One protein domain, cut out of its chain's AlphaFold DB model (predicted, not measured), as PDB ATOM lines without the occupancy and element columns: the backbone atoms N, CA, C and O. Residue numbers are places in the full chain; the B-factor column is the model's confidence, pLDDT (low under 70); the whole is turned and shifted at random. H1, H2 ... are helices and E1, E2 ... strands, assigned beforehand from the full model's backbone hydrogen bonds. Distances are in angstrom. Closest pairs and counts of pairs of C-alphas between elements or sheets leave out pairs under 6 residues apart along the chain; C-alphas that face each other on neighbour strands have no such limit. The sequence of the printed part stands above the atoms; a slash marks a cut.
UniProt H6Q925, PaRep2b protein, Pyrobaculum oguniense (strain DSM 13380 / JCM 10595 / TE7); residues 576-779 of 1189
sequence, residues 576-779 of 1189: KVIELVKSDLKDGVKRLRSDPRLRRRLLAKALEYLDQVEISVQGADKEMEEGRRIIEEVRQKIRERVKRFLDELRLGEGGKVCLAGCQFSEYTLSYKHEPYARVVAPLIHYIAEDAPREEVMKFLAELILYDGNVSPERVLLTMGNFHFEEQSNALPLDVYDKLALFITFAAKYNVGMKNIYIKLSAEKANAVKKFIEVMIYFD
ATOM      1  N   LYS A 576     236.065 312.246 249.192       91.38
ATOM      2  CA  LYS A 576     235.007 311.621 250.004       91.38
ATOM      3  C   LYS A 576     235.021 310.099 249.845       91.38
ATOM      4  O   LYS A 576     234.961 309.397 250.846       91.38
ATOM      5  N   VAL A 577     235.199 309.592 248.622       91.75
ATOM      6  CA  VAL A 577     235.323 308.145 248.356       91.75
ATOM      7  C   VAL A 577     236.570 307.552 249.018       91.75
ATOM      8  O   VAL A 577     236.511 306.492 249.634       91.75
ATOM      9  N   ILE A 578     237.714 308.237 248.956       92.94
ATOM     10  CA  ILE A 578     238.939 307.755 249.612       92.94
ATOM     11  C   ILE A 578     238.795 307.764 251.140       92.94
ATOM     12  O   ILE A 578     239.288 306.852 251.804       92.94
ATOM     13  N   GLU A 579     238.128 308.768 251.713       93.94
ATOM     14  CA  GLU A 579     237.798 308.782 253.142       93.94
ATOM     15  C   GLU A 579     236.797 307.680 253.517       93.94
ATOM     16  O   GLU A 579     236.968 307.060 254.566       93.94
ATOM     17  N   LEU A 580     235.837 307.354 252.644       94.44
ATOM     18  CA  LEU A 580     234.947 306.200 252.804       94.44
ATOM     19  C   LEU A 580     235.755 304.896 252.890       94.44
ATOM     20  O   LEU A 580     235.631 304.173 253.871       94.44
ATOM     21  N   VAL A 581     236.668 304.641 251.943       95.19
ATOM     22  CA  VAL A 581     237.544 303.450 251.955       95.19
ATOM     23  C   VAL A 581     238.418 303.402 253.213       95.19
ATOM     24  O   VAL A 581     238.611 302.339 253.811       95.19
ATOM     25  N   LYS A 582     238.957 304.549 253.643       95.12
ATOM     26  CA  LYS A 582     239.741 304.644 254.882       95.12
ATOM     27  C   LYS A 582     238.906 304.304 256.109       95.12
ATOM     28  O   LYS A 582     239.402 303.567 256.961       95.12
ATOM     29  N   SER A 583     237.702 304.864 256.221       95.12
ATOM     30  CA  SER A 583     236.793 304.628 257.345       95.12
ATOM     31  C   SER A 583     236.339 303.175 257.369       95.12
ATOM     32  O   SER A 583     236.548 302.508 258.378       95.12
ATOM     33  N   ASP A 584     235.865 302.643 256.243       95.56
ATOM     34  CA  ASP A 584     235.417 301.256 256.111       95.56
ATOM     35  C   ASP A 584     236.505 300.267 256.562       95.56
ATOM     36  O   ASP A 584     236.252 299.370 257.371       95.56
ATOM     37  N   LEU A 585     237.751 300.473 256.114       94.69
ATOM     38  CA  LEU A 585     238.872 299.625 256.518       94.69
ATOM     39  C   LEU A 585     239.234 299.821 257.998       94.69
ATOM     40  O   LEU A 585     239.388 298.847 258.731       94.69
ATOM     41  N   LYS A 586     239.393 301.066 258.456       94.19
ATOM     42  CA  LYS A 586     239.856 301.373 259.817       94.19
ATOM     43  C   LYS A 586     238.830 300.967 260.873       94.19
ATOM     44  O   LYS A 586     239.188 300.302 261.850       94.19
ATOM     45  N   ASP A 587     237.589 301.397 260.705       94.81
ATOM     46  CA  ASP A 587     236.530 301.239 261.694       94.81
ATOM     47  C   ASP A 587     236.035 299.792 261.706       94.81
ATOM     48  O   ASP A 587     235.954 299.195 262.783       94.81
ATOM     49  N   GLY A 588     235.874 299.172 260.531       94.38
ATOM     50  CA  GLY A 588     235.499 297.765 260.428       94.38
ATOM     51  C   GLY A 588     236.549 296.826 261.035       94.38
ATOM     52  O   GLY A 588     236.222 295.969 261.862       94.38
ATOM     53  N   VAL A 589     237.841 297.030 260.740       95.06
ATOM     54  CA  VAL A 589     238.923 296.246 261.367       95.06
ATOM     55  C   VAL A 589     238.975 296.479 262.881       95.06
ATOM     56  O   VAL A 589     239.135 295.526 263.651       95.06
ATOM     57  N   LYS A 590     238.815 297.726 263.344       95.38
ATOM     58  CA  LYS A 590     238.773 298.050 264.779       95.38
ATOM     59  C   LYS A 590     237.602 297.352 265.476       95.38
ATOM     60  O   LYS A 590     237.790 296.798 266.566       95.38
ATOM     61  N   ARG A 591     236.413 297.346 264.868       94.94
ATOM     62  CA  ARG A 591     235.216 296.679 265.393       94.94
ATOM     63  C   ARG A 591     235.429 295.173 265.502       94.94
ATOM     64  O   ARG A 591     235.245 294.619 266.585       94.94
ATOM     65  N   LEU A 592     235.916 294.528 264.441       95.88
ATOM     66  CA  LEU A 592     236.207 293.092 264.459       95.88
ATOM     67  C   LEU A 592     237.279 292.745 265.506       95.88
ATOM     68  O   LEU A 592     237.121 291.789 266.267       95.88
ATOM     69  N   ARG A 593     238.345 293.547 265.619       94.62
ATOM     70  CA  ARG A 593     239.406 293.335 266.619       94.62
ATOM     71  C   ARG A 593     238.882 293.437 268.053       94.62
ATOM     72  O   ARG A 593     239.255 292.619 268.893       94.62
ATOM     73  N   SER A 594     238.050 294.438 268.327       95.12
ATOM     74  CA  SER A 594     237.523 294.724 269.669       95.12
ATOM     75  C   SER A 594     236.393 293.791 270.113       95.12
ATOM     76  O   SER A 594     236.121 293.720 271.310       95.12
ATOM     77  N   ASP A 595     235.782 293.029 269.198       95.56
ATOM     78  CA  ASP A 595     234.665 292.124 269.496       95.56
ATOM     79  C   ASP A 595     234.955 290.658 269.104       95.56
ATOM     80  O   ASP A 595     234.515 290.161 268.061       95.56
ATOM     81  N   PRO A 596     235.675 289.899 269.956       94.00
ATOM     82  CA  PRO A 596     235.932 288.480 269.713       94.00
ATOM     83  C   PRO A 596     234.662 287.616 269.659       94.00
ATOM     84  O   PRO A 596     234.686 286.542 269.058       94.00
ATOM     85  N   ARG A 597     233.556 288.043 270.292       95.19
ATOM     86  CA  ARG A 597     232.282 287.302 270.262       95.19
ATOM     87  C   ARG A 597     231.630 287.414 268.889       95.19
ATOM     88  O   ARG A 597     231.171 286.402 268.363       95.19
ATOM     89  N   LEU A 598     231.636 288.611 268.297       94.38
ATOM     90  CA  LEU A 598     231.205 288.825 266.919       94.38
ATOM     91  C   LEU A 598     231.997 287.930 265.960       94.38
ATOM     92  O   LEU A 598     231.376 287.194 265.198       94.38
ATOM     93  N   ARG A 599     233.336 287.918 266.057       96.56
ATOM     94  CA  ARG A 599     234.193 287.094 265.183       96.56
ATOM     95  C   ARG A 599     233.903 285.599 265.299       96.56
ATOM     96  O   ARG A 599     233.697 284.956 264.278       96.56
ATOM     97  N   ARG A 600     233.771 285.054 266.517       96.44
ATOM     98  CA  ARG A 600     233.406 283.634 266.712       96.44
ATOM     99  C   ARG A 600     232.037 283.289 266.128       96.44
ATOM    100  O   ARG A 600     231.879 282.230 265.529       96.44
ATOM    101  N   ARG A 601     231.050 284.174 266.291       96.62
ATOM    102  CA  ARG A 601     229.703 283.986 265.730       96.62
ATOM    103  C   ARG A 601     229.716 284.037 264.202       96.62
ATOM    104  O   ARG A 601     229.068 283.204 263.579       96.62
ATOM    105  N   LEU A 602     230.436 284.993 263.616       97.75
ATOM    106  CA  LEU A 602     230.617 285.079 262.166       97.75
ATOM    107  C   LEU A 602     231.349 283.848 261.634       97.75
ATOM    108  O   LEU A 602     230.944 283.322 260.610       97.75
ATOM    109  N   LEU A 603     232.360 283.352 262.354       98.00
ATOM    110  CA  LEU A 603     233.122 282.173 261.950       98.00
ATOM    111  C   LEU A 603     232.233 280.935 261.921       98.00
ATOM    112  O   LEU A 603     232.193 280.245 260.912       98.00
ATOM    113  N   ALA A 604     231.475 280.693 262.994       97.25
ATOM    114  CA  ALA A 604     230.532 279.581 263.047       97.25
ATOM    115  C   ALA A 604     229.523 279.644 261.888       97.25
ATOM    116  O   ALA A 604     229.391 278.675 261.147       97.25
ATOM    117  N   LYS A 605     228.896 280.812 261.676       97.00
ATOM    118  CA  LYS A 605     227.947 281.020 260.574       97.00
ATOM    119  C   LYS A 605     228.581 280.832 259.198       97.00
ATOM    120  O   LYS A 605     227.982 280.196 258.346       97.00
ATOM    121  N   ALA A 606     229.767 281.387 258.964       97.75
ATOM    122  CA  ALA A 606     230.440 281.314 257.671       97.75
ATOM    123  C   ALA A 606     230.850 279.880 257.319       97.75
ATOM    124  O   ALA A 606     230.731 279.484 256.164       97.75
ATOM    125  N   LEU A 607     231.295 279.095 258.306       97.50
ATOM    126  CA  LEU A 607     231.624 277.685 258.102       97.50
ATOM    127  C   LEU A 607     230.373 276.835 257.856       97.50
ATOM    128  O   LEU A 607     230.385 276.034 256.930       97.50
ATOM    129  N   GLU A 608     229.302 277.046 258.625       96.38
ATOM    130  CA  GLU A 608     228.014 276.369 258.411       96.38
ATOM    131  C   GLU A 608     227.434 276.690 257.027       96.38
ATOM    132  O   GLU A 608     227.018 275.801 256.290       96.38
ATOM    133  N   TYR A 609     227.463 277.964 256.645       95.50
ATOM    134  CA  TYR A 609     226.985 278.426 255.349       95.50
ATOM    135  C   TYR A 609     227.824 277.851 254.196       95.50
ATOM    136  O   TYR A 609     227.273 277.385 253.202       95.50
ATOM    137  N   LEU A 610     229.155 277.812 254.339       94.81
ATOM    138  CA  LEU A 610     230.045 277.170 253.368       94.81
ATOM    139  C   LEU A 610     229.745 275.669 253.217       94.81
ATOM    140  O   LEU A 610     229.884 275.135 252.119       94.81
ATOM    141  N   ASP A 611     229.316 274.998 254.290       93.19
ATOM    142  CA  ASP A 611     228.924 273.591 254.230       93.19
ATOM    143  C   ASP A 611     227.630 273.366 253.436       93.19
ATOM    144  O   ASP A 611     227.526 272.366 252.723       93.19
ATOM    145  N   GLN A 612     226.697 274.318 253.488       91.94
ATOM    146  CA  GLN A 612     225.406 274.263 252.794       91.94
ATOM    147  C   GLN A 612     225.489 274.604 251.298       91.94
ATOM    148  O   GLN A 612     224.681 274.106 250.515       91.94
ATOM    149  N   VAL A 613     226.439 275.447 250.884       91.88
ATOM    150  CA  VAL A 613     226.563 275.889 249.487       91.88
ATOM    151  C   VAL A 613     227.225 274.810 248.618       91.88
ATOM    152  O   VAL A 613     228.248 274.222 248.987       91.88
ATOM    153  N   GLU A 614     226.666 274.560 247.428       92.88
ATOM    154  CA  GLU A 614     227.271 273.665 246.434       92.88
ATOM    155  C   GLU A 614     228.546 274.303 245.855       92.88
ATOM    156  O   GLU A 614     228.552 275.480 245.496       92.88
ATOM    157  N   ILE A 615     229.631 273.527 245.758       93.19
ATOM    158  CA  ILE A 615     230.872 273.951 245.096       93.19
ATOM    159  C   ILE A 615     231.117 273.034 243.910       93.19
ATOM    160  O   ILE A 615     231.140 271.814 244.053       93.19
ATOM    161  N   SER A 616     231.336 273.637 242.751       91.31
ATOM    162  CA  SER A 616     231.679 272.945 241.513       91.31
ATOM    163  C   SER A 616     233.036 273.438 241.012       91.31
ATOM    164  O   SER A 616     233.306 274.636 241.044       91.31
ATOM    165  N   VAL A 617     233.893 272.539 240.529       86.12
ATOM    166  CA  VAL A 617     235.215 272.895 239.989       86.12
ATOM    167  C   VAL A 617     235.320 272.388 238.555       86.12
ATOM    168  O   VAL A 617     234.950 271.254 238.261       86.12
ATOM    169  N   GLN A 618     235.811 273.228 237.646       83.56
ATOM    170  CA  GLN A 618     235.986 272.858 236.246       83.56
ATOM    171  C   GLN A 618     236.874 271.614 236.114       83.56
ATOM    172  O   GLN A 618     238.007 271.602 236.592       83.56
ATOM    173  N   GLY A 619     236.365 270.591 235.425       74.75
ATOM    174  CA  GLY A 619     237.075 269.329 235.212       74.75
ATOM    175  C   GLY A 619     237.027 268.356 236.397       74.75
ATOM    176  O   GLY A 619     237.574 267.267 236.280       74.75
ATOM    177  N   ALA A 620     236.367 268.709 237.504       81.81
ATOM    178  CA  ALA A 620     236.148 267.809 238.631       81.81
ATOM    179  C   ALA A 620     234.737 267.207 238.567       81.81
ATOM    180  O   ALA A 620     233.746 267.896 238.808       81.81
ATOM    181  N   ASP A 621     234.646 265.914 238.251       78.31
ATOM    182  CA  ASP A 621     233.380 265.180 238.281       78.31
ATOM    183  C   ASP A 621     233.053 264.725 239.712       78.31
ATOM    184  O   ASP A 621     233.787 263.939 240.312       78.31
ATOM    185  N   LYS A 622     231.935 265.210 240.261       80.19
ATOM    186  CA  LYS A 622     231.478 264.883 241.621       80.19
ATOM    187  C   LYS A 622     231.080 263.413 241.800       80.19
ATOM    188  O   LYS A 622     231.043 262.923 242.932       80.19
ATOM    189  N   GLU A 623     230.796 262.707 240.708       82.06
ATOM    190  CA  GLU A 623     230.490 261.277 240.744       82.06
ATOM    191  C   GLU A 623     231.770 260.436 240.895       82.06
ATOM    192  O   GLU A 623     231.745 259.360 241.503       82.06
ATOM    193  N   MET A 624     232.918 260.969 240.457       80.69
ATOM    194  CA  MET A 624     234.230 260.334 240.584       80.69
ATOM    195  C   MET A 624     234.927 260.702 241.901       80.69
ATOM    196  O   MET A 624     234.830 261.821 242.406       80.69
ATOM    197  N   GLU A 625     235.693 259.764 242.462       85.44
ATOM    198  CA  GLU A 625     236.423 259.977 243.720       85.44
ATOM    199  C   GLU A 625     237.460 261.108 243.617       85.44
ATOM    200  O   GLU A 625     237.549 261.951 244.511       85.44
ATOM    201  N   GLU A 626     238.190 261.179 242.503       77.38
ATOM    202  CA  GLU A 626     239.184 262.227 242.259       77.38
ATOM    203  C   GLU A 626     238.547 263.621 242.172       77.38
ATOM    204  O   GLU A 626     239.045 264.569 242.784       77.38
ATOM    205  N   GLY A 627     237.401 263.747 241.496       79.44
ATOM    206  CA  GLY A 627     236.675 265.013 241.427       79.44
ATOM    207  C   GLY A 627     236.108 265.439 242.783       79.44
ATOM    208  O   GLY A 627     236.248 266.605 243.155       79.44
ATOM    209  N   ARG A 628     235.578 264.500 243.588       87.56
ATOM    210  CA  ARG A 628     235.194 264.781 244.987       87.56
ATOM    211  C   ARG A 628     236.371 265.282 245.820       87.56
ATOM    212  O   ARG A 628     236.201 266.234 246.581       87.56
ATOM    213  N   ARG A 629     237.560 264.689 245.658       90.69
ATOM    214  CA  ARG A 629     238.770 265.126 246.369       90.69
ATOM    215  C   ARG A 629     239.150 266.562 246.005       90.69
ATOM    216  O   ARG A 629     239.378 267.361 246.904       90.69
ATOM    217  N   ILE A 630     239.144 266.908 244.717       85.25
ATOM    218  CA  ILE A 630     239.455 268.269 244.241       85.25
ATOM    219  C   ILE A 630     238.462 269.295 244.807       85.25
ATOM    220  O   ILE A 630     238.868 270.358 245.280       85.25
ATOM    221  N   ILE A 631     237.162 268.986 244.779       89.62
ATOM    222  CA  ILE A 631     236.120 269.870 245.324       89.62
ATOM    223  C   ILE A 631     236.339 270.095 246.828       89.62
ATOM    224  O   ILE A 631     236.255 271.233 247.298       89.62
ATOM    225  N   GLU A 632     236.663 269.039 247.577       93.19
ATOM    226  CA  GLU A 632     236.917 269.139 249.014       93.19
ATOM    227  C   GLU A 632     238.215 269.895 249.332       93.19
ATOM    228  O   GLU A 632     238.223 270.731 250.230       93.19
ATOM    229  N   GLU A 633     239.294 269.693 248.572       91.19
ATOM    230  CA  GLU A 633     240.539 270.467 248.712       91.19
ATOM    231  C   GLU A 633     240.278 271.973 248.559       91.19
ATOM    232  O   GLU A 633     240.747 272.792 249.357       91.19
ATOM    233  N   VAL A 634     239.467 272.353 247.569       91.81
ATOM    234  CA  VAL A 634     239.081 273.749 247.354       91.81
ATOM    235  C   VAL A 634     238.202 274.272 248.494       91.81
ATOM    236  O   VAL A 634     238.437 275.379 248.992       91.81
ATOM    237  N   ARG A 635     237.239 273.474 248.968       94.69
ATOM    238  CA  ARG A 635     236.406 273.810 250.135       94.69
ATOM    239  C   ARG A 635     237.259 274.036 251.384       94.69
ATOM    240  O   ARG A 635     237.056 275.028 252.087       94.69
ATOM    241  N   GLN A 636     238.245 273.175 251.638       94.88
ATOM    242  CA  GLN A 636     239.175 273.323 252.759       94.88
ATOM    243  C   GLN A 636     240.027 274.583 252.629       94.88
ATOM    244  O   GLN A 636     240.146 275.336 253.596       94.88
ATOM    245  N   LYS A 637     240.525 274.891 251.428       93.88
ATOM    246  CA  LYS A 637     241.272 276.129 251.183       93.88
ATOM    247  C   LYS A 637     240.448 277.369 251.534       93.88
ATOM    248  O   LYS A 637     240.939 278.257 252.229       93.88
ATOM    249  N   ILE A 638     239.184 277.421 251.114       94.81
ATOM    250  CA  ILE A 638     238.268 278.524 251.450       94.81
ATOM    251  C   ILE A 638     238.028 278.589 252.965       94.81
ATOM    252  O   ILE A 638     238.136 279.659 253.569       94.81
ATOM    253  N   ARG A 639     237.756 277.441 253.596       97.00
ATOM    254  CA  ARG A 639     237.554 277.314 255.046       97.00
ATOM    255  C   ARG A 639     238.753 277.842 255.835       97.00
ATOM    256  O   ARG A 639     238.564 278.545 256.829       97.00
ATOM    257  N   GLU A 640     239.975 277.555 255.400       96.81
ATOM    258  CA  GLU A 640     241.190 278.095 256.011       96.81
ATOM    259  C   GLU A 640     241.294 279.616 255.869       96.81
ATOM    260  O   GLU A 640     241.644 280.290 256.841       96.81
ATOM    261  N   ARG A 641     240.953 280.178 254.700       96.44
ATOM    262  CA  ARG A 641     240.938 281.639 254.499       96.44
ATOM    263  C   ARG A 641     239.933 282.328 255.423       96.44
ATOM    264  O   ARG A 641     240.284 283.320 256.058       96.44
ATOM    265  N   VAL A 642     238.725 281.774 255.562       97.69
ATOM    266  CA  VAL A 642     237.690 282.289 256.481       97.69
ATOM    267  C   VAL A 642     238.173 282.250 257.935       97.69
ATOM    268  O   VAL A 642     238.039 283.243 258.651       97.69
ATOM    269  N   LYS A 643     238.777 281.131 258.366       97.06
ATOM    270  CA  LYS A 643     239.340 280.987 259.720       97.06
ATOM    271  C   LYS A 643     240.414 282.032 259.998       97.06
ATOM    272  O   LYS A 643     240.291 282.773 260.966       97.06
ATOM    273  N   ARG A 644     241.424 282.161 259.131       95.50
ATOM    274  CA  ARG A 644     242.506 283.148 259.319       95.50
ATOM    275  C   ARG A 644     241.979 284.581 259.352       95.50
ATOM    276  O   ARG A 644     242.396 285.366 260.205       95.50
ATOM    277  N   PHE A 645     241.021 284.906 258.486       97.06
ATOM    278  CA  PHE A 645     240.391 286.220 258.499       97.06
ATOM    279  C   PHE A 645     239.705 286.502 259.844       97.06
ATOM    280  O   PHE A 645     239.940 287.551 260.437       97.06
ATOM    281  N   LEU A 646     238.897 285.581 260.371       96.75
ATOM    282  CA  LEU A 646     238.102 285.846 261.574       96.75
ATOM    283  C   LEU A 646     238.845 285.590 262.891       96.75
ATOM    284  O   LEU A 646     238.567 286.283 263.869       96.75
ATOM    285  N   ASP A 647     239.813 284.681 262.950       93.75
ATOM    286  CA  ASP A 647     240.578 284.403 264.174       93.75
ATOM    287  C   ASP A 647     241.761 285.361 264.339       93.75
ATOM    288  O   ASP A 647     241.988 285.897 265.431       93.75
ATOM    289  N   GLU A 648     242.462 285.654 263.243       93.12
ATOM    290  CA  GLU A 648     243.732 286.387 263.264       93.12
ATOM    291  C   GLU A 648     243.646 287.775 262.617       93.12
ATOM    292  O   GLU A 648     244.575 288.564 262.774       93.12
ATOM    293  N   LEU A 649     242.548 288.107 261.918       94.75
ATOM    294  CA  LEU A 649     242.432 289.322 261.095       94.75
ATOM    295  C   LEU A 649     243.569 289.417 260.072       94.75
ATOM    296  O   LEU A 649     244.178 290.472 259.870       94.75
ATOM    297  N   ARG A 650     243.840 288.277 259.430       94.88
ATOM    298  CA  ARG A 650     244.854 288.111 258.390       94.88
ATOM    299  C   ARG A 650     244.252 287.515 257.129       94.88
ATOM    300  O   ARG A 650     243.388 286.645 257.191       94.88
ATOM    301  N   LEU A 651     244.751 287.975 255.992       93.62
ATOM    302  CA  LEU A 651     244.445 287.464 254.659       93.62
ATOM    303  C   LEU A 651     245.737 286.968 253.994       93.62
ATOM    304  O   LEU A 651     246.841 287.145 254.518       93.62
ATOM    305  N   GLY A 652     245.610 286.339 252.833       89.38
ATOM    306  CA  GLY A 652     246.739 285.767 252.110       89.38
ATOM    307  C   GLY A 652     247.096 284.365 252.598       89.38
ATOM    308  O   GLY A 652     246.726 283.925 253.692       89.38
ATOM    309  N   GLU A 653     247.802 283.620 251.749       84.88
ATOM    310  CA  GLU A 653     248.148 282.232 252.049       84.88
ATOM    311  C   GLU A 653     249.086 282.206 253.250       84.88
ATOM    312  O   GLU A 653     250.113 282.885 253.247       84.88
ATOM    313  N   GLY A 654     248.738 281.466 254.301       84.81
ATOM    314  CA  GLY A 654     249.522 281.510 255.533       84.81
ATOM    315  C   GLY A 654     249.263 282.742 256.416       84.81
ATOM    316  O   GLY A 654     249.937 282.880 257.428       84.81
ATOM    317  N   GLY A 655     248.310 283.623 256.081       85.56
ATOM    318  CA  GLY A 655     248.049 284.853 256.844       85.56
ATOM    319  C   GLY A 655     249.114 285.938 256.638       85.56
ATOM    320  O   GLY A 655     249.409 286.711 257.550       85.56
ATOM    321  N   LYS A 656     249.731 285.969 255.451       90.06
ATOM    322  CA  LYS A 656     250.853 286.862 255.112       90.06
ATOM    323  C   LYS A 656     250.493 288.352 255.089       90.06
ATOM    324  O   LYS A 656     251.401 289.174 255.164       90.06
ATOM    325  N   VAL A 657     249.212 288.706 254.974       92.50
ATOM    326  CA  VAL A 657     248.733 290.094 254.976       92.50
ATOM    327  C   VAL A 657     247.958 290.363 256.255       92.50
ATOM    328  O   VAL A 657     246.908 289.773 256.497       92.50
ATOM    329  N   CYS A 658     248.465 291.278 257.069       93.19
ATOM    330  CA  CYS A 658     247.859 291.671 258.325       93.19
ATOM    331  C   CYS A 658     246.880 292.841 258.148       93.19
ATOM    332  O   CYS A 658     247.188 293.837 257.487       93.19
ATOM    333  N   LEU A 659     245.703 292.730 258.777       93.31
ATOM    334  CA  LEU A 659     244.727 293.817 258.889       93.31
ATOM    335  C   LEU A 659     244.790 294.494 260.267       93.31
ATOM    336  O   LEU A 659     244.643 295.709 260.364       93.31
ATOM    337  N   ALA A 660     245.017 293.730 261.342       89.19
ATOM    338  CA  ALA A 660     245.054 294.240 262.713       89.19
ATOM    339  C   ALA A 660     246.097 293.526 263.584       89.19
ATOM    340  O   ALA A 660     246.275 292.320 263.495       89.19
ATOM    341  N   GLY A 661     246.723 294.269 264.508       83.88
ATOM    342  CA  GLY A 661     247.713 293.698 265.434       83.88
ATOM    343  C   GLY A 661     249.045 293.339 264.767       83.88
ATOM    344  O   GLY A 661     249.689 292.384 265.186       83.88
ATOM    345  N   CYS A 662     249.422 294.091 263.731       88.56
ATOM    346  CA  CYS A 662     250.539 293.764 262.852       88.56
ATOM    347  C   CYS A 662     251.902 293.931 263.525       88.56
ATOM    348  O   CYS A 662     252.121 294.882 264.281       88.56
ATOM    349  N   GLN A 663     252.809 293.003 263.231       82.31
ATOM    350  CA  GLN A 663     254.190 293.021 263.708       82.31
ATOM    351  C   GLN A 663     255.112 293.777 262.741       82.31
ATOM    352  O   GLN A 663     254.804 293.974 261.564       82.31
ATOM    353  N   PHE A 664     256.270 294.204 263.246       63.81
ATOM    354  CA  PHE A 664     257.280 294.919 262.466       63.81
ATOM    355  C   PHE A 664     257.907 293.955 261.441       63.81
ATOM    356  O   PHE A 664     258.743 293.148 261.831       63.81
ATOM    357  N   SER A 665     257.439 293.995 260.181       71.69
ATOM    358  CA  SER A 665     257.863 293.235 258.968       71.69
ATOM    359  C   SER A 665     256.692 292.642 258.165       71.69
ATOM    360  O   SER A 665     256.902 292.149 257.058       71.69
ATOM    361  N   GLU A 666     255.460 292.700 258.677       81.25
ATOM    362  CA  GLU A 666     254.289 292.129 258.000       81.25
ATOM    363  C   GLU A 666     253.712 293.060 256.932       81.25
ATOM    364  O   GLU A 666     253.617 294.277 257.127       81.25
ATOM    365  N   TYR A 667     253.230 292.485 255.826       85.81
ATOM    366  CA  TYR A 667     252.463 293.237 254.837       85.81
ATOM    367  C   TYR A 667     251.179 293.764 255.481       85.81
ATOM    368  O   TYR A 667     250.301 292.987 255.848       85.81
ATOM    369  N   THR A 668     251.061 295.081 255.626       90.19
ATOM    370  CA  THR A 668     249.896 295.712 256.262       90.19
ATOM    371  C   THR A 668     248.999 296.332 255.202       90.19
ATOM    372  O   THR A 668     249.414 297.271 254.519       90.19
ATOM    373  N   LEU A 669     247.760 295.848 255.076       91.88
ATOM    374  CA  LEU A 669     246.804 296.440 254.139       91.88
ATOM    375  C   LEU A 669     246.410 297.850 254.604       91.88
ATOM    376  O   LEU A 669     246.096 298.094 255.766       91.88
ATOM    377  N   SER A 670     246.392 298.790 253.665       90.62
ATOM    378  CA  SER A 670     245.973 300.178 253.883       90.62
ATOM    379  C   SER A 670     245.254 300.696 252.645       90.62
ATOM    380  O   SER A 670     245.450 300.149 251.562       90.62
ATOM    381  N   TYR A 671     244.514 301.799 252.777       89.88
ATOM    382  CA  TYR A 671     243.830 302.468 251.662       89.88
ATOM    383  C   TYR A 671     244.754 302.872 250.493       89.88
ATOM    384  O   TYR A 671     244.268 303.261 249.440       89.88
ATOM    385  N   LYS A 672     246.084 302.837 250.651       88.69
ATOM    386  CA  LYS A 672     247.026 303.123 249.556       88.69
ATOM    387  C   LYS A 672     247.258 301.928 248.627       88.69
ATOM    388  O   LYS A 672     247.836 302.117 247.567       88.69
ATOM    389  N   HIS A 673     246.835 300.729 249.023       88.94
ATOM    390  CA  HIS A 673     247.017 299.501 248.253       88.94
ATOM    391  C   HIS A 673     245.809 299.248 247.337       88.94
ATOM    392  O   HIS A 673     245.071 298.286 247.541       88.94
ATOM    393  N   GLU A 674     245.572 300.119 246.359       84.88
ATOM    394  CA  GLU A 674     244.749 299.775 245.183       84.88
ATOM    395  C   GLU A 674     245.538 298.722 244.367       84.88
ATOM    396  O   GLU A 674     246.770 298.831 244.319       84.88
ATOM    397  N   PRO A 675     244.932 297.614 243.887       85.94
ATOM    398  CA  PRO A 675     243.499 297.258 243.798       85.94
ATOM    399  C   PRO A 675     242.906 296.533 245.017       85.94
ATOM    400  O   PRO A 675     241.734 296.160 245.029       85.94
ATOM    401  N   TYR A 676     243.696 296.248 246.048       90.25
ATOM    402  CA  TYR A 676     243.254 295.392 247.151       90.25
ATOM    403  C   TYR A 676     242.241 296.099 248.056       90.25
ATOM    404  O   TYR A 676     241.191 295.550 248.392       90.25
ATOM    405  N   ALA A 677     242.540 297.341 248.433       91.69
ATOM    406  CA  ALA A 677     241.744 298.111 249.378       91.69
ATOM    407  C   ALA A 677     240.338 298.442 248.853       91.69
ATOM    408  O   ALA A 677     239.397 298.402 249.646       91.69
ATOM    409  N   ARG A 678     240.174 298.690 247.541       90.38
ATOM    410  CA  ARG A 678     238.860 298.983 246.935       90.38
ATOM    411  C   ARG A 678     237.858 297.830 247.067       90.38
ATOM    412  O   ARG A 678     236.677 298.085 247.232       90.38
ATOM    413  N   VAL A 679     238.332 296.580 247.095       91.38
ATOM    414  CA  VAL A 679     237.477 295.393 247.284       91.38
ATOM    415  C   VAL A 679     237.339 295.029 248.763       91.38
ATOM    416  O   VAL A 679     236.248 294.731 249.245       91.38
ATOM    417  N   VAL A 680     238.452 295.029 249.506       95.12
ATOM    418  CA  VAL A 680     238.477 294.534 250.890       95.12
ATOM    419  C   VAL A 680     237.740 295.476 251.845       95.12
ATOM    420  O   VAL A 680     237.031 294.995 252.728       95.12
ATOM    421  N   ALA A 681     237.873 296.798 251.686       95.88
ATOM    422  CA  ALA A 681     237.272 297.750 252.621       95.88
ATOM    423  C   ALA A 681     235.729 297.703 252.618       95.88
ATOM    424  O   ALA A 681     235.170 297.506 253.701       95.88
ATOM    425  N   PRO A 682     235.027 297.753 251.463       95.69
ATOM    426  CA  PRO A 682     233.566 297.643 251.442       95.69
ATOM    427  C   PRO A 682     233.033 296.336 252.041       95.69
ATOM    428  O   PRO A 682     232.046 296.345 252.776       95.69
ATOM    429  N   LEU A 683     233.691 295.201 251.780       96.56
ATOM    430  CA  LEU A 683     233.274 293.915 252.351       96.56
ATOM    431  C   LEU A 683     233.491 293.875 253.869       96.56
ATOM    432  O   LEU A 683     232.616 293.413 254.600       96.56
ATOM    433  N   ILE A 684     234.619 294.397 254.363       96.56
ATOM    434  CA  ILE A 684     234.877 294.508 255.805       96.56
ATOM    435  C   ILE A 684     233.825 295.383 256.487       96.56
ATOM    436  O   ILE A 684     233.367 295.005 257.566       96.56
ATOM    437  N   HIS A 685     233.414 296.492 255.865       96.44
ATOM    438  CA  HIS A 685     232.350 297.348 256.386       96.44
ATOM    439  C   HIS A 685     231.071 296.544 256.654       96.44
ATOM    440  O   HIS A 685     230.632 296.463 257.799       96.44
ATOM    441  N   TYR A 686     230.529 295.851 255.646       96.94
ATOM    442  CA  TYR A 686     229.300 295.067 255.818       96.94
ATOM    443  C   TYR A 686     229.457 293.867 256.764       96.94
ATOM    444  O   TYR A 686     228.495 293.468 257.426       96.94
ATOM    445  N   ILE A 687     230.648 293.265 256.842       97.38
ATOM    446  CA  ILE A 687     230.929 292.168 257.780       97.38
ATOM    447  C   ILE A 687     230.930 292.689 259.225       97.38
ATOM    448  O   ILE A 687     230.335 292.065 260.112       97.38
ATOM    449  N   ALA A 688     231.574 293.831 259.468       95.44
ATOM    450  CA  ALA A 688     231.747 294.411 260.794       95.44
ATOM    451  C   ALA A 688     230.483 295.110 261.320       95.44
ATOM    452  O   ALA A 688     230.140 294.928 262.489       95.44
ATOM    453  N   GLU A 689     229.782 295.844 260.457       92.19
ATOM    454  CA  GLU A 689     228.635 296.694 260.796       92.19
ATOM    455  C   GLU A 689     227.309 296.052 260.391       92.19
ATOM    456  O   GLU A 689     227.247 295.291 259.425       92.19
ATOM    457  N   ASP A 690     226.239 296.316 261.140       89.62
ATOM    458  CA  ASP A 690     224.909 295.768 260.856       89.62
ATOM    459  C   ASP A 690     224.144 296.697 259.905       89.62
ATOM    460  O   ASP A 690     223.505 297.658 260.332       89.62
ATOM    461  N   ALA A 691     224.219 296.399 258.607       91.00
ATOM    462  CA  ALA A 691     223.471 297.117 257.582       91.00
ATOM    463  C   ALA A 691     222.026 296.592 257.469       91.00
ATOM    464  O   ALA A 691     221.776 295.393 257.663       91.00
ATOM    465  N   PRO A 692     221.051 297.448 257.116       89.31
ATOM    466  CA  PRO A 692     219.716 296.996 256.752       89.31
ATOM    467  C   PRO A 692     219.776 295.990 255.595       89.31
ATOM    468  O   PRO A 692     220.503 296.184 254.623       89.31
ATOM    469  N   ARG A 693     218.962 294.926 255.655       84.75
ATOM    470  CA  ARG A 693     218.887 293.905 254.587       84.75
ATOM    471  C   ARG A 693     218.636 294.517 253.205       84.75
ATOM    472  O   ARG A 693     219.101 293.983 252.208       84.75
ATOM    473  N   GLU A 694     217.885 295.608 253.143       80.25
ATOM    474  CA  GLU A 694     217.597 296.312 251.897       80.25
ATOM    475  C   GLU A 694     218.847 296.943 251.275       80.25
ATOM    476  O   GLU A 694     219.085 296.735 250.091       80.25
ATOM    477  N   GLU A 695     219.667 297.650 252.060       91.38
ATOM    478  CA  GLU A 695     220.937 298.215 251.586       91.38
ATOM    479  C   GLU A 695     221.835 297.105 251.027       91.38
ATOM    480  O   GLU A 695     222.399 297.244 249.947       91.38
ATOM    481  N   VAL A 696     221.882 295.955 251.705       93.69
ATOM    482  CA  VAL A 696     222.634 294.772 251.257       93.69
ATOM    483  C   VAL A 696     222.103 294.218 249.930       93.69
ATOM    484  O   VAL A 696     222.888 293.845 249.061       93.69
ATOM    485  N   MET A 697     220.780 294.175 249.749       91.81
ATOM    486  CA  MET A 697     220.150 293.748 248.494       91.81
ATOM    487  C   MET A 697     220.423 294.737 247.360       91.81
ATOM    488  O   MET A 697     220.756 294.316 246.256       91.81
ATOM    489  N   LYS A 698     220.329 296.044 247.632       92.00
ATOM    490  CA  LYS A 698     220.653 297.096 246.665       92.00
ATOM    491  C   LYS A 698     222.132 297.019 246.271       92.00
ATOM    492  O   LYS A 698     222.429 296.953 245.086       92.00
ATOM    493  N   PHE A 699     223.042 296.881 247.236       95.12
ATOM    494  CA  PHE A 699     224.469 296.642 247.001       95.12
ATOM    495  C   PHE A 699     224.726 295.413 246.115       95.12
ATOM    496  O   PHE A 699     225.453 295.514 245.133       95.12
ATOM    497  N   LEU A 700     224.102 294.267 246.409       95.56
ATOM    498  CA  LEU A 700     224.234 293.054 245.592       95.56
ATOM    499  C   LEU A 700     223.685 293.233 244.169       95.56
ATOM    500  O   LEU A 700     224.296 292.742 243.220       95.56
ATOM    501  N   ALA A 701     222.563 293.939 244.013       93.88
ATOM    502  CA  ALA A 701     222.004 294.246 242.702       93.88
ATOM    503  C   ALA A 701     222.989 295.077 241.864       93.88
ATOM    504  O   ALA A 701     223.247 294.713 240.721       93.88
ATOM    505  N   GLU A 702     223.595 296.122 242.441       92.62
ATOM    506  CA  GLU A 702     224.627 296.927 241.770       92.62
ATOM    507  C   GLU A 702     225.835 296.074 241.356       92.62
ATOM    508  O   GLU A 702     226.287 296.164 240.217       92.62
ATOM    509  N   LEU A 703     226.326 295.186 242.235       93.06
ATOM    510  CA  LEU A 703     227.429 294.277 241.891       93.06
ATOM    511  C   LEU A 703     227.106 293.423 240.658       93.06
ATOM    512  O   LEU A 703     227.961 293.221 239.799       93.06
ATOM    513  N   ILE A 704     225.871 292.920 240.565       93.06
ATOM    514  CA  ILE A 704     225.429 292.086 239.442       93.06
ATOM    515  C   ILE A 704     225.238 292.902 238.162       93.06
ATOM    516  O   ILE A 704     225.480 292.398 237.064       93.06
ATOM    517  N   LEU A 705     224.811 294.158 238.278       88.12
ATOM    518  CA  LEU A 705     224.696 295.049 237.128       88.12
ATOM    519  C   LEU A 705     226.054 295.321 236.486       88.12
ATOM    520  O   LEU A 705     226.152 295.240 235.261       88.12
ATOM    521  N   TYR A 706     227.081 295.561 237.300       87.12
ATOM    522  CA  TYR A 706     228.449 295.780 236.838       87.12
ATOM    523  C   TYR A 706     229.092 294.465 236.353       87.12
ATOM    524  O   TYR A 706     229.075 294.172 235.155       87.12
ATOM    525  N   ASP A 707     229.499 293.587 237.274       84.50
ATOM    526  CA  ASP A 707     230.306 292.383 236.987       84.50
ATOM    527  C   ASP A 707     229.501 291.068 236.945       84.50
ATOM    528  O   ASP A 707     230.049 289.962 236.861       84.50
ATOM    529  N   GLY A 708     228.173 291.146 237.030       87.19
ATOM    530  CA  GLY A 708     227.302 289.976 236.956       87.19
ATOM    531  C   GLY A 708     226.729 289.704 235.571       87.19
ATOM    532  O   GLY A 708     226.812 290.506 234.640       87.19
ATOM    533  N   ASN A 709     226.083 288.549 235.446       85.19
ATOM    534  CA  ASN A 709     225.276 288.183 234.291       85.19
ATOM    535  C   ASN A 709     223.847 287.867 234.745       85.19
ATOM    536  O   ASN A 709     223.631 287.112 235.697       85.19
ATOM    537  N   VAL A 710     222.879 288.432 234.029       83.50
ATOM    538  CA  VAL A 710     221.450 288.204 234.236       83.50
ATOM    539  C   VAL A 710     220.922 287.491 233.001       83.50
ATOM    540  O   VAL A 710     221.027 287.991 231.882       83.50
ATOM    541  N   SER A 711     220.359 286.306 233.195       73.75
ATOM    542  CA  SER A 711     219.691 285.527 232.151       73.75
ATOM    543  C   SER A 711     218.408 284.915 232.710       73.75
ATOM    544  O   SER A 711     218.338 284.750 233.927       73.75
ATOM    545  N   PRO A 712     217.414 284.550 231.878       64.38
ATOM    546  CA  PRO A 712     216.080 284.156 232.354       64.38
ATOM    547  C   PRO A 712     216.062 283.092 233.465       64.38
ATOM    548  O   PRO A 712     215.210 283.134 234.344       64.38
ATOM    549  N   GLU A 713     217.042 282.183 233.474       65.94
ATOM    550  CA  GLU A 713     217.091 281.047 234.411       65.94
ATOM    551  C   GLU A 713     218.231 281.102 235.437       65.94
ATOM    552  O   GLU A 713     218.312 280.260 236.332       65.94
ATOM    553  N   ARG A 714     219.159 282.056 235.305       80.50
ATOM    554  CA  ARG A 714     220.262 282.221 236.260       80.50
ATOM    555  C   ARG A 714     220.724 283.666 236.376       80.50
ATOM    556  O   ARG A 714     220.876 284.372 235.375       80.50
ATOM    557  N   VAL A 715     221.044 284.035 237.609       90.06
ATOM    558  CA  VAL A 715     221.756 285.257 237.977       90.06
ATOM    559  C   VAL A 715     223.072 284.837 238.599       90.06
ATOM    560  O   VAL A 715     223.084 283.989 239.495       90.06
ATOM    561  N   LEU A 716     224.175 285.390 238.109       91.81
ATOM    562  CA  LEU A 716     225.492 285.106 238.662       91.81
ATOM    563  C   LEU A 716     226.346 286.363 238.779       91.81
ATOM    564  O   LEU A 716     226.193 287.293 237.991       91.81
ATOM    565  N   LEU A 717     227.261 286.349 239.743       93.06
ATOM    566  CA  LEU A 717     228.339 287.321 239.897       93.06
ATOM    567  C   LEU A 717     229.664 286.642 239.554       93.06
ATOM    568  O   LEU A 717     229.953 285.567 240.088       93.06
ATOM    569  N   THR A 718     230.467 287.264 238.695       88.25
ATOM    570  CA  THR A 718     231.803 286.771 238.356       88.25
ATOM    571  C   THR A 718     232.853 287.498 239.190       88.25
ATOM    572  O   THR A 718     232.813 288.711 239.354       88.25
ATOM    573  N   MET A 719     233.809 286.751 239.732       86.62
ATOM    574  CA  MET A 719     234.903 287.259 240.550       86.62
ATOM    575  C   MET A 719     236.245 286.767 240.010       86.62
ATOM    576  O   MET A 719     236.578 285.582 240.092       86.62
ATOM    577  N   GLY A 720     237.042 287.703 239.499       80.06
ATOM    578  CA  GLY A 720     238.431 287.470 239.107       80.06
ATOM    579  C   GLY A 720     239.437 287.744 240.229       80.06
ATOM    580  O   GLY A 720     239.100 288.196 241.333       80.06
ATOM    581  N   ASN A 721     240.717 287.522 239.927       79.81
ATOM    582  CA  ASN A 721     241.816 287.856 240.834       79.81
ATOM    583  C   ASN A 721     241.978 289.387 241.010       79.81
ATOM    584  O   ASN A 721     241.300 290.183 240.357       79.81
ATOM    585  N   PHE A 722     242.826 289.833 241.938       79.56
ATOM    586  CA  PHE A 722     243.212 291.249 242.028       79.56
ATOM    587  C   PHE A 722     244.125 291.620 240.841       79.56
ATOM    588  O   PHE A 722     245.119 290.934 240.609       79.56
ATOM    589  N   HIS A 723     243.789 292.677 240.093       66.25
ATOM    590  CA  HIS A 723     244.556 293.146 238.928       66.25
ATOM    591  C   HIS A 723     245.492 294.290 239.328       66.25
ATOM    592  O   HIS A 723     245.010 295.324 239.770       66.25
ATOM    593  N   PHE A 724     246.808 294.113 239.187       64.12
ATOM    594  CA  PHE A 724     247.809 295.140 239.504       64.12
ATOM    595  C   PHE A 724     248.832 295.268 238.372       64.12
ATOM    596  O   PHE A 724     249.302 294.255 237.851       64.12
ATOM    597  N   GLU A 725     249.183 296.502 238.010       45.72
ATOM    598  CA  GLU A 725     250.130 296.793 236.924       45.72
ATOM    599  C   GLU A 725     251.595 296.759 237.395       45.72
ATOM    600  O   GLU A 725     252.460 296.222 236.706       45.72
ATOM    601  N   GLU A 726     251.887 297.246 238.608       49.12
ATOM    602  CA  GLU A 726     253.247 297.298 239.162       49.12
ATOM    603  C   GLU A 726     253.486 296.232 240.248       49.12
ATOM    604  O   GLU A 726     252.781 296.155 241.256       49.12
ATOM    605  N   GLN A 727     254.542 295.424 240.092       52.75
ATOM    606  CA  GLN A 727     254.895 294.351 241.039       52.75
ATOM    607  C   GLN A 727     255.423 294.857 242.396       52.75
ATOM    608  O   GLN A 727     255.419 294.107 243.371       52.75
ATOM    609  N   SER A 728     255.869 296.115 242.479       50.16
ATOM    610  CA  SER A 728     256.611 296.672 243.621       50.16
ATOM    611  C   SER A 728     255.787 296.838 244.911       50.16
ATOM    612  O   SER A 728     256.374 296.915 245.987       50.16
ATOM    613  N   ASN A 729     254.447 296.838 244.827       56.56
ATOM    614  CA  ASN A 729     253.520 296.953 245.968       56.56
ATOM    615  C   ASN A 729     252.475 295.818 246.027       56.56
ATOM    616  O   ASN A 729     251.438 295.953 246.683       56.56
ATOM    617  N   ALA A 730     252.708 294.707 245.322       74.44
ATOM    618  CA  ALA A 730     251.752 293.608 245.261       74.44
ATOM    619  C   ALA A 730     251.637 292.885 246.615       74.44
ATOM    620  O   ALA A 730     252.623 292.395 247.168       74.44
ATOM    621  N   LEU A 731     250.414 292.782 247.137       83.38
ATOM    622  CA  LEU A 731     250.120 291.978 248.321       83.38
ATOM    623  C   LEU A 731     249.852 290.523 247.902       83.38
ATOM    624  O   LEU A 731     249.230 290.301 246.863       83.38
ATOM    625  N   PRO A 732     250.262 289.512 248.694       87.06
ATOM    626  CA  PRO A 732     250.029 288.098 248.389       87.06
ATOM    627  C   PRO A 732     248.573 287.674 248.674       87.06
ATOM    628  O   PRO A 732     248.327 286.741 249.443       87.06
ATOM    629  N   LEU A 733     247.614 288.386 248.076       88.88
ATOM    630  CA  LEU A 733     246.180 288.105 248.117       88.88
ATOM    631  C   LEU A 733     245.728 287.482 246.797       88.88
ATOM    632  O   LEU A 733     246.177 287.886 245.725       88.88
ATOM    633  N   ASP A 734     244.824 286.512 246.882       86.69
ATOM    634  CA  ASP A 734     244.264 285.814 245.727       86.69
ATOM    635  C   ASP A 734     242.723 285.846 245.720       86.69
ATOM    636  O   ASP A 734     242.071 286.438 246.586       86.69
ATOM    637  N   VAL A 735     242.111 285.211 244.717       87.81
ATOM    638  CA  VAL A 735     240.646 285.142 244.605       87.81
ATOM    639  C   VAL A 735     239.987 284.421 245.791       87.81
ATOM    640  O   VAL A 735     238.839 284.721 246.116       87.81
ATOM    641  N   TYR A 736     240.694 283.519 246.487       91.38
ATOM    642  CA  TYR A 736     240.156 282.833 247.665       91.38
ATOM    643  C   TYR A 736     240.027 283.775 248.860       91.38
ATOM    644  O   TYR A 736     239.125 283.590 249.673       91.38
ATOM    645  N   ASP A 737     240.870 284.807 248.956       93.44
ATOM    646  CA  ASP A 737     240.711 285.861 249.962       93.44
ATOM    647  C   ASP A 737     239.443 286.691 249.705       93.44
ATOM    648  O   ASP A 737     238.667 286.929 250.631       93.44
ATOM    649  N   LYS A 738     239.168 287.054 248.438       92.19
ATOM    650  CA  LYS A 738     237.897 287.708 248.065       92.19
ATOM    651  C   LYS A 738     236.702 286.814 248.392       92.19
ATOM    652  O   LYS A 738     235.736 287.272 248.996       92.19
ATOM    653  N   LEU A 739     236.782 285.534 248.022       93.56
ATOM    654  CA  LEU A 739     235.713 284.565 248.247       93.56
ATOM    655  C   LEU A 739     235.456 284.328 249.741       93.56
ATOM    656  O   LEU A 739     234.305 284.240 250.150       93.56
ATOM    657  N   ALA A 740     236.498 284.286 250.575       96.06
ATOM    658  CA  ALA A 740     236.356 284.142 252.022       96.06
ATOM    659  C   ALA A 740     235.643 285.342 252.666       96.06
ATOM    660  O   ALA A 740     234.759 285.160 253.511       96.06
ATOM    661  N   LEU A 741     235.986 286.565 252.244       96.75
ATOM    662  CA  LEU A 741     235.272 287.773 252.664       96.75
ATOM    663  C   LEU A 741     233.812 287.723 252.204       96.75
ATOM    664  O   LEU A 741     232.908 287.942 253.009       96.75
ATOM    665  N   PHE A 742     233.570 287.362 250.942       95.25
ATOM    666  CA  PHE A 742     232.223 287.307 250.381       95.25
ATOM    667  C   PHE A 742     231.350 286.225 251.030       95.25
ATOM    668  O   PHE A 742     230.191 286.492 251.320       95.25
ATOM    669  N   ILE A 743     231.893 285.048 251.356       96.62
ATOM    670  CA  ILE A 743     231.184 283.999 252.114       96.62
ATOM    671  C   ILE A 743     230.858 284.472 253.528       96.62
ATOM    672  O   ILE A 743     229.755 284.238 254.016       96.62
ATOM    673  N   THR A 744     231.782 285.173 254.188       97.88
ATOM    674  CA  THR A 744     231.532 285.720 255.529       97.88
ATOM    675  C   THR A 744     230.409 286.761 255.498       97.88
ATOM    676  O   THR A 744     229.508 286.736 256.337       97.88
ATOM    677  N   PHE A 745     230.440 287.648 254.503       97.06
ATOM    678  CA  PHE A 745     229.375 288.604 254.219       97.06
ATOM    679  C   PHE A 745     228.042 287.892 253.924       97.06
ATOM    680  O   PHE A 745     227.028 288.183 254.559       97.06
ATOM    681  N   ALA A 746     228.052 286.898 253.038       96.00
ATOM    682  CA  ALA A 746     226.875 286.143 252.631       96.00
ATOM    683  C   ALA A 746     226.203 285.422 253.802       96.00
ATOM    684  O   ALA A 746     224.991 285.525 253.984       96.00
ATOM    685  N   ALA A 747     227.003 284.765 254.641       96.50
ATOM    686  CA  ALA A 747     226.543 284.056 255.827       96.50
ATOM    687  C   ALA A 747     225.981 284.996 256.904       96.50
ATOM    688  O   ALA A 747     225.090 284.622 257.668       96.50
ATOM    689  N   LYS A 748     226.488 286.234 256.993       96.12
ATOM    690  CA  LYS A 748     225.943 287.238 257.916       96.12
ATOM    691  C   LYS A 748     224.511 287.617 257.535       96.12
ATOM    692  O   LYS A 748     223.662 287.696 258.425       96.12
ATOM    693  N   TYR A 749     224.263 287.824 256.242       94.88
ATOM    694  CA  TYR A 749     222.997 288.344 255.717       94.88
ATOM    695  C   TYR A 749     222.058 287.280 255.133       94.88
ATOM    696  O   TYR A 749     220.983 287.632 254.653       94.88
ATOM    697  N   ASN A 750     222.420 285.994 255.221       92.50
ATOM    698  CA  ASN A 750     221.692 284.876 254.613       92.50
ATOM    699  C   ASN A 750     221.417 285.119 253.121       92.50
ATOM    700  O   ASN A 750     220.275 285.032 252.662       92.50
ATOM    701  N   VAL A 751     222.466 285.475 252.379       94.75
ATOM    702  CA  VAL A 751     222.377 285.633 250.924       94.75
ATOM    703  C   VAL A 751     221.950 284.297 250.306       94.75
ATOM    704  O   VAL A 751     222.374 283.243 250.757       94.75
ATOM    705  N   GLY A 752     221.075 284.299 249.304       90.56
ATOM    706  CA  GLY A 752     220.609 283.064 248.668       90.56
ATOM    707  C   GLY A 752     221.587 282.578 247.603       90.56
ATOM    708  O   GLY A 752     221.336 282.795 246.421       90.56
ATOM    709  N   MET A 753     222.707 281.959 247.987       93.06
ATOM    710  CA  MET A 753     223.638 281.349 247.023       93.06
ATOM    711  C   MET A 753     223.267 279.900 246.740       93.06
ATOM    712  O   MET A 753     223.128 279.098 247.658       93.06
ATOM    713  N   LYS A 754     223.170 279.563 245.456       88.44
ATOM    714  CA  LYS A 754     222.876 278.210 244.987       88.44
ATOM    715  C   LYS A 754     224.149 277.394 244.755       88.44
ATOM    716  O   LYS A 754     224.221 276.253 245.192       88.44
ATOM    717  N   ASN A 755     225.136 277.963 244.059       91.88
ATOM    718  CA  ASN A 755     226.370 277.266 243.675       91.88
ATOM    719  C   ASN A 755     227.538 278.260 243.542       91.88
ATOM    720  O   ASN A 755     227.349 279.376 243.056       91.88
ATOM    721  N   ILE A 756     228.739 277.844 243.939       94.31
ATOM    722  CA  ILE A 756     230.010 278.499 243.629       94.31
ATOM    723  C   ILE A 756     230.766 277.629 242.619       94.31
ATOM    724  O   ILE A 756     231.293 276.568 242.956       94.31
ATOM    725  N   TYR A 757     230.860 278.104 241.380       90.75
ATOM    726  CA  TYR A 757     231.611 277.437 240.322       90.75
ATOM    727  C   TYR A 757     233.001 278.048 240.176       90.75
ATOM    728  O   TYR A 757     233.147 279.259 240.019       90.75
ATOM    729  N   ILE A 758     234.026 277.206 240.186       87.94
ATOM    730  CA  ILE A 758     235.424 277.616 240.109       87.94
ATOM    731  C   ILE A 758     235.997 277.127 238.791       87.94
ATOM    732  O   ILE A 758     236.140 275.928 238.547       87.94
ATOM    733  N   LYS A 759     236.341 278.083 237.936       82.19
ATOM    734  CA  LYS A 759     236.958 277.846 236.642       82.19
ATOM    735  C   LYS A 759     238.468 277.982 236.775       82.19
ATOM    736  O   LYS A 759     238.980 279.002 237.243       82.19
ATOM    737  N   LEU A 760     239.177 276.938 236.360       72.44
ATOM    738  CA  LEU A 760     240.631 276.888 236.381       72.44
ATOM    739  C   LEU A 760     241.118 277.258 234.982       72.44
ATOM    740  O   LEU A 760     241.049 276.449 234.061       72.44
ATOM    741  N   SER A 761     241.586 278.492 234.803       53.44
ATOM    742  CA  SER A 761     242.179 278.889 233.531       53.44
ATOM    743  C   SER A 761     243.596 278.328 233.435       53.44
ATOM    744  O   SER A 761     244.456 278.612 234.278       53.44
ATOM    745  N   ALA A 762     243.837 277.519 232.407       46.19
ATOM    746  CA  ALA A 762     245.177 277.176 231.973       46.19
ATOM    747  C   ALA A 762     245.596 278.184 230.904       46.19
ATOM    748  O   ALA A 762     245.028 278.173 229.817       46.19
ATOM    749  N   GLU A 763     246.613 279.005 231.176       38.25
ATOM    750  CA  GLU A 763     247.404 279.567 230.087       38.25
ATOM    751  C   GLU A 763     248.907 279.576 230.383       38.25
ATOM    752  O   GLU A 763     249.373 280.024 231.427       38.25
ATOM    753  N   LYS A 764     249.606 279.072 229.358       37.31
ATOM    754  CA  LYS A 764     251.041 278.928 229.088       37.31
ATOM    755  C   LYS A 764     251.849 277.933 229.925       37.31
ATOM    756  O   LYS A 764     252.139 278.123 231.100       37.31
ATOM    757  N   ALA A 765     252.417 276.985 229.179       37.56
ATOM    758  CA  ALA A 765     253.553 276.138 229.526       37.56
ATOM    759  C   ALA A 765     254.836 276.906 229.929       37.56
ATOM    760  O   ALA A 765     255.805 276.260 230.296       37.56
ATOM    761  N   ASN A 766     254.839 278.250 229.916       38.00
ATOM    762  CA  ASN A 766     255.973 279.101 230.309       38.00
ATOM    763  C   ASN A 766     255.589 280.310 231.204       38.00
ATOM    764  O   ASN A 766     256.416 281.195 231.407       38.00
ATOM    765  N   ALA A 767     254.374 280.380 231.773       38.53
ATOM    766  CA  ALA A 767     254.014 281.426 232.745       38.53
ATOM    767  C   ALA A 767     253.410 280.815 234.020       38.53
ATOM    768  O   ALA A 767     252.378 280.156 234.002       38.53
ATOM    769  N   VAL A 768     254.051 281.054 235.163       37.16
ATOM    770  CA  VAL A 768     253.803 280.389 236.461       37.16
ATOM    771  C   VAL A 768     252.482 280.817 237.155       37.16
ATOM    772  O   VAL A 768     252.311 280.600 238.350       37.16
ATOM    773  N   LYS A 769     251.492 281.410 236.467       42.94
ATOM    774  CA  LYS A 769     250.235 281.859 237.112       42.94
ATOM    775  C   LYS A 769     248.979 281.281 236.455       42.94
ATOM    776  O   LYS A 769     248.484 281.802 235.465       42.94
ATOM    777  N   LYS A 770     248.412 280.247 237.092       50.16
ATOM    778  CA  LYS A 770     247.019 279.808 236.885       50.16
ATOM    779  C   LYS A 770     246.076 280.941 237.304       50.16
ATOM    780  O   LYS A 770     246.088 281.339 238.471       50.16
ATOM    781  N   PHE A 771     245.261 281.447 236.384       56.62
ATOM    782  CA  PHE A 771     244.177 282.368 236.727       56.62
ATOM    783  C   PHE A 771     242.955 281.563 237.175       56.62
ATOM    784  O   PHE A 771     242.586 280.570 236.553       56.62
ATOM    785  N   ILE A 772     242.346 281.980 238.283       73.44
ATOM    786  CA  ILE A 772     241.150 281.349 238.843       73.44
ATOM    787  C   ILE A 772     240.015 282.362 238.740       73.44
ATOM    788  O   ILE A 772     240.141 283.485 239.229       73.44
ATOM    789  N   GLU A 773     238.929 281.950 238.100       83.12
ATOM    790  CA  GLU A 773     237.698 282.725 237.960       83.12
ATOM    791  C   GLU A 773     236.602 282.024 238.771       83.12
ATOM    792  O   GLU A 773     236.407 280.813 238.650       83.12
ATOM    793  N   VAL A 774     235.914 282.770 239.634       89.75
ATOM    794  CA  VAL A 774     234.854 282.248 240.504       89.75
ATOM    795  C   VAL A 774     233.519 282.829 240.058       89.75
ATOM    796  O   VAL A 774     233.385 284.041 239.951       89.75
ATOM    797  N   MET A 775     232.523 281.982 239.819       91.88
ATOM    798  CA  MET A 775     231.156 282.391 239.493       91.88
ATOM    799  C   MET A 775     230.225 281.997 240.633       91.88
ATOM    800  O   MET A 775     230.142 280.823 240.996       91.88
ATOM    801  N   ILE A 776     229.509 282.969 241.185       93.94
ATOM    802  CA  ILE A 776     228.557 282.768 242.278       93.94
ATOM    803  C   ILE A 776     227.152 282.833 241.703       93.94
ATOM    804  O   ILE A 776     226.728 283.888 241.243       93.94
ATOM    805  N   TYR A 777     226.434 281.715 241.741       92.88
ATOM    806  CA  TYR A 777     225.059 281.608 241.270       92.88
ATOM    807  C   TYR A 777     224.087 281.897 242.408       92.88
ATOM    808  O   TYR A 777     224.171 281.285 243.477       92.88
ATOM    809  N   PHE A 778     223.137 282.788 242.156       93.56
ATOM    810  CA  PHE A 778     222.091 283.142 243.105       93.56
ATOM    811  C   PHE A 778     220.855 282.266 242.901       93.56
ATOM    812  O   PHE A 778     220.528 281.858 241.784       93.56
ATOM    813  N   ASP A 779     220.168 281.980 244.001       89.00
ATOM    814  CA  ASP A 779     218.827 281.420 243.978       89.00
ATOM    815  C   ASP A 779     217.859 282.367 243.244       89.00
ATOM    816  O   ASP A 779     217.946 283.592 243.373       89.00
TER     817      ASP A 779
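What this domain is: This is residues 576 to 779 of the 1189 residues of the protein "PaRep2b protein" of Pyrobaculum oguniense (strain DSM 13380 / JCM 10595 / TE7) (UniProt H6Q925). A twisted sheet of five strands has helices layered over one face, with H6 in the middle of the whole, running along the strands over E5. H2 and H3 lie side by side, run opposite ways and cross H6; H4 packs beside H6, H1 crosses H4 on the side away from H6, and H5 stands up over E3 and E2. The printed part has 204 residues, with six named helices and five named strands in the order H1 H2 E1 H3 H4 H5 E2 E3 H6 E4 E5. The sheet's order is E1 E4 E5 E3 E2, mixed, and the class is mixed, helices and strands, in two layers with H3, H5 and H6 on one face of the sheet. The whole is compact, with a radius of gyration of the C-alphas of 16.9 A and a rounded outline of 45 by 44 by 31 A.

How they stand to each other: Start at H1, residues 576 to 594, which is not on the sheet; it touches H4, residues 676 to 688, at a steep tilt of 51 degrees, the closest C-alphas being those of Leu 585 and Ala 681, 4.6 A apart. Next look at H2, residues 596 to 612, which touches H3, residues 625 to 648, at a shallow tilt of 13 degrees, opposite ways, with C-alphas 599 and 646 closest at 5.5 A. Between them in the chain is E1, residues 614 to 617, an edge strand parallel to E4, residues 753 to 761; N 616 and O 756 are 2.9 A apart. H5, residues 693 to 707, stands up from the sheet over E3, residues 714 to 719, and E2, residues 708 to 711, at a height over the sheet of 11.2 A. E2 and E3 form a hairpin, with N 709 and O 716 at 2.8 A. H6, residues 735 to 749, is the hub: it touches H4 at a shallow tilt of 23 degrees, with C-alphas 687 and 745 closest at 5.3 A. With residues 743 to 748 alone it touches H2, about perpendicular at 79 degrees, with C-alphas 606 and 744 closest at 5.0 A. H3 touches H6 with residues 637 to 645 alone, C-alphas 642 and 740 being closest at 5.0 A. H6 lies over E5, residues 771 to 778, on the same face as H5, at a height over the sheet of 9.7 A. E4 and E5 form a hairpin, with N 757 and O 775 at 2.8 A; E5 is antiparallel to E3, with N 719 and O 774 at 2.8 A. E3, H6 and E4 make a split strand-helix-strand unit, two strands running the same way with E5 between them, and its crossover is right-handed. Every O i to N i+4 pair is within hydrogen-bond range in H1, H2, H3, H5 and H6; in H4 it is 7 of 9.

Where its parts are: Find C-alpha 576 at (235.007, 311.621, 250.004), where H1 begins; it is 26.0 A long. H2 is 24.5 A and H3, the longest helix, 33.7 A, from C-alpha 625 at (236.423, 259.977, 243.720). H4 measures 17.9 A, H5 21.0 A and H6 21.1 A. E4 spans 23.1 A and E5 23.0 A, ending at C-alpha 778 at (222.091, 283.142, 243.105).

The domain as a whole: The two C-alphas farthest apart, those of Phe 664 and Pro 712, are 52.2 A apart. The printed part has no cut. The links from H3 to H4 and from E3 to H6 are long. The mean pLDDT of the printed part is 86.6; look for values under 70 at residue 664 and residues 712 to 713, 723 to 729 and 761 to 771.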